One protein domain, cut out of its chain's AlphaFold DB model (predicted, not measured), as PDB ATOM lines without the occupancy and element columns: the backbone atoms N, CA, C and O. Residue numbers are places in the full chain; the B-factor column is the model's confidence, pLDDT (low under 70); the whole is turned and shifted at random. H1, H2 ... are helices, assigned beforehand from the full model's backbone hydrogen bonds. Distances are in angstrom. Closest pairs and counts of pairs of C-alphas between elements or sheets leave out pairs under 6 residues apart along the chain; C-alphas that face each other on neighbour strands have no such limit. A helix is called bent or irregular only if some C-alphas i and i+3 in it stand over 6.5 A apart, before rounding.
ATOM      1  N   ALA A  61     -11.664  44.914  30.026       88.00
ATOM      2  CA  ALA A  61     -10.434  44.285  29.553       88.00
ATOM      3  C   ALA A  61     -10.560  42.758  29.528       88.00
ATOM      4  O   ALA A  61     -10.089  42.117  28.586       88.00
ATOM      5  N   ILE A  62     -11.231  42.176  30.528       85.56
ATOM      6  CA  ILE A  62     -11.502  40.735  30.549       85.56
ATOM      7  C   ILE A  62     -12.464  40.360  29.418       85.56
ATOM      8  O   ILE A  62     -12.204  39.398  28.692       85.56
ATOM      9  N   ASN A  63     -13.534  41.133  29.231       85.88
ATOM     10  CA  ASN A  63     -14.488  40.900  28.152       85.88
ATOM     11  C   ASN A  63     -13.843  41.001  26.770       85.88
ATOM     12  O   ASN A  63     -14.028  40.098  25.959       85.88
ATOM     13  N   ASP A  64     -13.069  42.054  26.508       86.25
ATOM     14  CA  ASP A  64     -12.424  42.265  25.210       86.25
ATOM     15  C   ASP A  64     -11.468  41.099  24.903       86.25
ATOM     16  O   ASP A  64     -11.571  40.475  23.849       86.25
ATOM     17  N   GLN A  65     -10.636  40.689  25.870       86.69
ATOM     18  CA  GLN A  65      -9.765  39.517  25.708       86.69
ATOM     19  C   GLN A  65     -10.538  38.214  25.483       86.69
ATOM     20  O   GLN A  65     -10.089  37.337  24.738       86.69
ATOM     21  N   TYR A  66     -11.672  38.042  26.158       84.19
ATOM     22  CA  TYR A  66     -12.505  36.857  26.000       84.19
ATOM     23  C   TYR A  66     -13.141  36.807  24.609       84.19
ATOM     24  O   TYR A  66     -13.067  35.774  23.938       84.19
ATOM     25  N   ILE A  67     -13.699  37.926  24.144       84.19
ATOM     26  CA  ILE A  67     -14.259  38.053  22.799       84.19
ATOM     27  C   ILE A  67     -13.175  37.823  21.749       84.19
ATOM     28  O   ILE A  67     -13.389  36.999  20.863       84.19
ATOM     29  N   ASP A  68     -11.999  38.439  21.884       87.06
ATOM     30  CA  ASP A  68     -10.876  38.258  20.958       87.06
ATOM     31  C   ASP A  68     -10.487  36.782  20.810       87.06
ATOM     32  O   ASP A  68     -10.296  36.282  19.700       87.06
ATOM     33  N   ARG A  69     -10.440  36.034  21.919       85.00
ATOM     34  CA  ARG A  69     -10.186  34.585  21.884       85.00
ATOM     35  C   ARG A  69     -11.302  33.815  21.185       85.00
ATOM     36  O   ARG A  69     -11.017  32.874  20.444       85.00
ATOM     37  N   LEU A  70     -12.555  34.206  21.403       82.56
ATOM     38  CA  LEU A  70     -13.698  33.574  20.753       82.56
ATOM     39  C   LEU A  70     -13.742  33.838  19.244       82.56
ATOM     40  O   LEU A  70     -14.131  32.943  18.497       82.56
ATOM     41  N   VAL A  71     -13.340  35.021  18.771       85.75
ATOM     42  CA  VAL A  71     -13.272  35.301  17.325       85.75
ATOM     43  C   VAL A  71     -11.984  34.807  16.664       85.75
ATOM     44  O   VAL A  71     -11.976  34.603  15.448       85.75
ATOM     45  N   ALA A  72     -10.913  34.569  17.428       87.50
ATOM     46  CA  ALA A  72      -9.672  33.995  16.909       87.50
ATOM     47  C   ALA A  72      -9.837  32.536  16.454       87.50
ATOM     48  O   ALA A  72      -9.211  32.116  15.482       87.50
ATOM     49  N   ASN A  73     -10.687  31.760  17.131       89.06
ATOM     50  CA  ASN A  73     -10.991  30.390  16.732       89.06
ATOM     51  C   ASN A  73     -12.126  30.363  15.691       89.06
ATOM     52  O   ASN A  73     -13.203  30.922  15.886       89.06
ATOM     53  N   GLU A  74     -11.878  29.702  14.560       83.56
ATOM     54  CA  GLU A  74     -12.800  29.667  13.422       83.56
ATOM     55  C   GLU A  74     -14.150  29.008  13.741       83.56
ATOM     56  O   GLU A  74     -15.193  29.495  13.293       83.56
ATOM     57  N   TYR A  75     -14.146  27.935  14.534       87.69
ATOM     58  CA  TYR A  75     -15.361  27.228  14.928       87.69
ATOM     59  C   TYR A  75     -16.241  28.118  15.808       87.69
ATOM     60  O   TYR A  75     -17.421  28.316  15.516       87.69
ATOM     61  N   THR A  76     -15.654  28.719  16.845       87.06
ATOM     62  CA  THR A  76     -16.385  29.604  17.763       87.06
ATOM     63  C   THR A  76     -16.832  30.886  17.076       87.06
ATOM     64  O   THR A  76     -17.954  31.331  17.300       87.06
ATOM     65  N   ARG A  77     -16.020  31.442  16.173       85.50
ATOM     66  CA  ARG A  77     -16.399  32.588  15.338       85.50
ATOM     67  C   ARG A  77     -17.619  32.281  14.473       85.50
ATOM     68  O   ARG A  77     -18.535  33.097  14.400       85.50
ATOM     69  N   THR A  78     -17.637  31.121  13.822       84.75
ATOM     70  CA  THR A  78     -18.746  30.712  12.947       84.75
ATOM     71  C   THR A  78     -20.022  30.472  13.749       84.75
ATOM     72  O   THR A  78     -21.093  30.938  13.361       84.75
ATOM     73  N   ASP A  79     -19.919  29.801  14.899       87.56
ATOM     74  CA  ASP A  79     -21.049  29.605  15.810       87.56
ATOM     75  C   ASP A  79     -21.604  30.943  16.327       87.56
ATOM     76  O   ASP A  79     -22.807  31.187  16.234       87.56
ATOM     77  N   LEU A  80     -20.737  31.858  16.778       84.81
ATOM     78  CA  LEU A  80     -21.136  33.203  17.206       84.81
ATOM     79  C   LEU A  80     -21.841  33.975  16.093       84.81
ATOM     80  O   LEU A  80     -22.907  34.542  16.322       84.81
ATOM     81  N   PHE A  81     -21.283  33.970  14.883       83.62
ATOM     82  CA  PHE A  81     -21.892  34.634  13.736       83.62
ATOM     83  C   PHE A  81     -23.286  34.066  13.431       83.62
ATOM     84  O   PHE A  81     -24.244  34.824  13.289       83.62
ATOM     85  N   ASN A  82     -23.431  32.740  13.424       84.81
ATOM     86  CA  ASN A  82     -24.720  32.081  13.218       84.81
ATOM     87  C   ASN A  82     -25.734  32.422  14.318       84.81
ATOM     88  O   ASN A  82     -26.908  32.640  14.023       84.81
ATOM     89  N   ARG A  83     -25.305  32.495  15.584       84.00
ATOM     90  CA  ARG A  83     -26.167  32.921  16.699       84.00
ATOM     91  C   ARG A  83     -26.609  34.374  16.548       84.00
ATOM     92  O   ARG A  83     -27.785  34.660  16.749       84.00
ATOM     93  N   CYS A  84     -25.705  35.266  16.145       83.44
ATOM     94  CA  CYS A  84     -26.032  36.663  15.863       83.44
ATOM     95  C   CYS A  84     -27.037  36.798  14.713       83.44
ATOM     96  O   CYS A  84     -27.951  37.609  14.811       83.44
ATOM     97  N   LEU A  85     -26.908  35.987  13.657       82.38
ATOM     98  CA  LEU A  85     -27.849  35.977  12.534       82.38
ATOM     99  C   LEU A  85     -29.237  35.432  12.895       82.38
ATOM    100  O   LEU A  85     -30.218  35.868  12.304       82.38
ATOM    101  N   ARG A  86     -29.336  34.504  13.855       84.56
ATOM    102  CA  ARG A  86     -30.628  33.987  14.347       84.56
ATOM    103  C   ARG A  86     -31.391  34.983  15.219       84.56
ATOM    104  O   ARG A  86     -32.574  34.781  15.457       84.56
ATOM    105  N   ASN A  87     -30.725  36.006  15.749       86.69
ATOM    106  CA  ASN A  87     -31.411  37.081  16.449       86.69
ATOM    107  C   ASN A  87     -31.960  38.063  15.410       86.69
ATOM    108  O   ASN A  87     -31.175  38.727  14.742       86.69
ATOM    109  N   ASP A  88     -33.281  38.184  15.294       73.75
ATOM    110  CA  ASP A  88     -33.924  38.963  14.225       73.75
ATOM    111  C   ASP A  88     -33.435  40.416  14.141       73.75
ATOM    112  O   ASP A  88     -33.240  40.952  13.049       73.75
ATOM    113  N   SER A  89     -33.181  41.052  15.288       80.38
ATOM    114  CA  SER A  89     -32.731  42.447  15.341       80.38
ATOM    115  C   SER A  89     -31.257  42.598  14.958       80.38
ATOM    116  O   SER A  89     -30.908  43.425  14.110       80.38
ATOM    117  N   THR A  90     -30.389  41.753  15.516       81.25
ATOM    118  CA  THR A  90     -28.946  41.791  15.259       81.25
ATOM    119  C   THR A  90     -28.620  41.273  13.864       81.25
ATOM    120  O   THR A  90     -27.816  41.872  13.157       81.25
ATOM    121  N   GLY A  91     -29.273  40.198  13.432       79.31
ATOM    122  CA  GLY A  91     -29.113  39.600  12.114       79.31
ATOM    123  C   GLY A  91     -29.519  40.561  11.005       79.31
ATOM    124  O   GLY A  91     -28.730  40.796  10.090       79.31
ATOM    125  N   SER A  92     -30.686  41.204  11.127       79.12
ATOM    126  CA  SER A  92     -31.133  42.222  10.166       79.12
ATOM    127  C   SER A  92     -30.177  43.416  10.110       79.12
ATOM    128  O   SER A  92     -29.852  43.893   9.024       79.12
ATOM    129  N   TRP A  93     -29.672  43.873  11.261       83.00
ATOM    130  CA  TRP A  93     -28.690  44.956  11.322       83.00
ATOM    131  C   TRP A  93     -27.350  44.578  10.669       83.00
ATOM    132  O   TRP A  93     -26.823  45.347   9.863       83.00
ATOM    133  N   ILE A  94     -26.824  43.377  10.949       80.81
ATOM    134  CA  ILE A  94     -25.595  42.855  10.330       80.81
ATOM    135  C   ILE A  94     -25.774  42.762   8.814       80.81
ATOM    136  O   ILE A  94     -24.938  43.269   8.069       80.81
ATOM    137  N   ILE A  95     -26.865  42.152   8.342       79.62
ATOM    138  CA  ILE A  95     -27.158  42.015   6.910       79.62
ATOM    139  C   ILE A  95     -27.285  43.391   6.252       79.62
ATOM    140  O   ILE A  95     -26.705  43.607   5.189       79.62
ATOM    141  N   GLY A  96     -27.973  44.339   6.895       80.06
ATOM    142  CA  GLY A  96     -28.071  45.722   6.430       80.06
ATOM    143  C   GLY A  96     -26.696  46.367   6.252       80.06
ATOM    144  O   GLY A  96     -26.387  46.873   5.176       80.06
ATOM    145  N   LYS A  97     -25.816  46.250   7.254       80.94
ATOM    146  CA  LYS A  97     -24.443  46.774   7.177       80.94
ATOM    147  C   LYS A  97     -23.596  46.096   6.102       80.94
ATOM    148  O   LYS A  97     -22.811  46.762   5.432       80.94
ATOM    149  N   LEU A  98     -23.770  44.793   5.898       78.50
ATOM    150  CA  LEU A  98     -23.099  44.056   4.824       78.50
ATOM    151  C   LEU A  98     -23.606  44.458   3.432       78.50
ATOM    152  O   LEU A  98     -22.821  44.488   2.488       78.50
ATOM    153  N   ALA A  99     -24.895  44.778   3.304       76.50
ATOM    154  CA  ALA A  99     -25.516  45.220   2.059       76.50
ATOM    155  C   ALA A  99     -25.227  46.696   1.721       76.50
ATOM    156  O   ALA A  99     -25.367  47.101   0.560       76.50
ATOM    157  N   GLU A 100     -24.832  47.497   2.713       81.44
ATOM    158  CA  GLU A 100     -24.346  48.871   2.548       81.44
ATOM    159  C   GLU A 100     -22.905  48.927   2.013       81.44
ATOM    160  O   GLU A 100     -22.548  49.904   1.355       81.44
ATOM    161  N   ASP A 101     -22.093  47.885   2.227       81.38
ATOM    162  CA  ASP A 101     -20.734  47.796   1.680       81.38
ATOM    163  C   ASP A 101     -20.783  47.500   0.164       81.38
ATOM    164  O   ASP A 101     -21.203  46.409  -0.245       81.38
ATOM    165  N   PRO A 102     -20.342  48.433  -0.705       75.19
ATOM    166  CA  PRO A 102     -20.432  48.276  -2.154       75.19
ATOM    167  C   PRO A 102     -19.649  47.067  -2.687       75.19
ATOM    168  O   PRO A 102     -20.080  46.460  -3.670       75.19
ATOM    169  N   VAL A 103     -18.553  46.661  -2.032       79.19
ATOM    170  CA  VAL A 103     -17.744  45.498  -2.440       79.19
ATOM    171  C   VAL A 103     -18.481  44.196  -2.134       79.19
ATOM    172  O   VAL A 103     -18.540  43.287  -2.965       79.19
ATOM    173  N   ARG A 104     -19.087  44.101  -0.947       74.69
ATOM    174  CA  ARG A 104     -19.851  42.911  -0.538       74.69
ATOM    175  C   ARG A 104     -21.178  42.815  -1.279       74.69
ATOM    176  O   ARG A 104     -21.550  41.724  -1.704       74.69
ATOM    177  N   LYS A 105     -21.832  43.948  -1.540       74.31
ATOM    178  CA  LYS A 105     -23.045  44.034  -2.362       74.31
ATOM    179  C   LYS A 105     -22.816  43.544  -3.792       74.31
ATOM    180  O   LYS A 105     -23.678  42.858  -4.340       74.31
ATOM    181  N   ALA A 106     -21.668  43.871  -4.392       75.19
ATOM    182  CA  ALA A 106     -21.294  43.370  -5.715       75.19
ATOM    183  C   ALA A 106     -21.121  41.840  -5.713       75.19
ATOM    184  O   ALA A 106     -21.752  41.161  -6.520       75.19
ATOM    185  N   LYS A 107     -20.379  41.291  -4.740       76.50
ATOM    186  CA  LYS A 107     -20.205  39.834  -4.585       76.50
ATOM    187  C   LYS A 107     -21.515  39.091  -4.314       76.50
ATOM    188  O   LYS A 107     -21.745  38.029  -4.874       76.50
ATOM    189  N   MET A 108     -22.399  39.642  -3.484       72.94
ATOM    190  CA  MET A 108     -23.714  39.044  -3.229       72.94
ATOM    191  C   MET A 108     -24.579  38.980  -4.492       72.94
ATOM    192  O   MET A 108     -25.281  37.995  -4.694       72.94
ATOM    193  N   LYS A 109     -24.514  40.004  -5.354       73.00
ATOM    194  CA  LYS A 109     -25.210  40.007  -6.649       73.00
ATOM    195  C   LYS A 109     -24.626  39.008  -7.649       73.00
ATOM    196  O   LYS A 109     -25.377  38.501  -8.473       73.00
ATOM    197  N   GLU A 110     -23.321  38.747  -7.607       75.62
ATOM    198  CA  GLU A 110     -22.700  37.688  -8.417       75.62
ATOM    199  C   GLU A 110     -23.124  36.293  -7.957       75.62
ATOM    200  O   GLU A 110     -23.422  35.453  -8.795       75.62
ATOM    201  N   MET A 111     -23.206  36.056  -6.645       72.19
ATOM    202  CA  MET A 111     -23.586  34.750  -6.089       72.19
ATOM    203  C   MET A 111     -25.086  34.429  -6.196       72.19
ATOM    204  O   MET A 111     -25.467  33.286  -5.966       72.19
ATOM    205  N   SER A 112     -25.946  35.414  -6.489       69.12
ATOM    206  CA  SER A 112     -27.398  35.207  -6.640       69.12
ATOM    207  C   SER A 112     -27.854  34.997  -8.093       69.12
ATOM    208  O   SER A 112     -29.062  35.011  -8.343       69.12
ATOM    209  N   LYS A 113     -26.920  34.899  -9.044       50.97
ATOM    210  CA  LYS A 113     -27.175  34.522 -10.441       50.97
ATOM    211  C   LYS A 113     -26.864  33.049 -10.646       50.97
ATOM    212  O   LYS A 113     -27.595  32.438 -11.453       50.97
TER     213      LYS A 113
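This is residues 61 to 113 of the 113 residues of an uncharacterized protein of candidate division Zixibacteria bacterium (UniProt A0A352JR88). Four short helices follow one another as an open zigzag, each meeting the next at a corner, with no shared core: H1 and H2 make the first corner, H2 and H3 the next, H3 and H4 the last. The two ends of the zigzag make the longest axis, from Ala 61 in H1 to Lys 113 just after H4. The printed part has 53 residues with four named helices, H1, H2, H3 and H4 in chain order, and no named strand; the class is all helix. It is loose, with a radius of gyration of the C-alphas of 13.8 A, and elongated, spanning 42 by 22 by 18 A.

H1 covers residues 61 to 72 and is 16.3 A long from first to last C-alpha; it begins with C-alpha 61 at (-10.434, 44.285, 29.553). After Asn 73 comes H2, residues 74 to 86, 18.4 A long. After Asn 87 comes H3, residues 88 to 100, 18.1 A long, beginning with C-alpha 88 at (-33.924, 38.963, 14.225). After Asp 101 comes H4, residues 102 to 111, 14.4 A long, ending with C-alpha 111 at (-23.586, 34.750, -6.089). No helix is bent or irregular.

H1 and H2 only just touch, with 3 pairs of C-alphas within 8 A, and they touch only at the corner. H1 touches H2 with residues 70 to 71 alone, and H2 touches H1 with residues 76 to 77 alone; the closest C-alphas, those of Val 71 and Arg 77, are 4.6 A apart. Their lines stand about perpendicular, at 78 degrees. H2 and H3 touch only at the corner, through residues 84 to 85 of H2 and 90 to 94 of H3 alone. Their closest C-alphas, those of Leu 85 and Gly 91, are 3.9 A apart, and their lines are about perpendicular at 73 degrees. H3 and H4 only just touch, again only at the corner and with 3 pairs of C-alphas within 8 A; H3 does so with residues 98 to 99 alone. The closest C-alphas are those of Ala 99 and Lys 105, 5.2 A apart, and the lines are about perpendicular at 79 degrees. H1 is apart from H3 and from H4, and H2 is apart from H4. In H1, H2, H3 and H4 every O i to N i+4 pair is within hydrogen-bond range.

The C-alphas of Ala 61 and Lys 113, the two farthest apart, are 44.4 A from each other. The printed part has no cut, and the links H1 to H2, H2 to H3 and H3 to H4 are tight. Residues 61 to 66 of H1 stand free, as do residues 100 to 107, of which 102 to 107 belong to H4. The mean pLDDT of the printed part is 81.0; residues 112 to 113 are under 70.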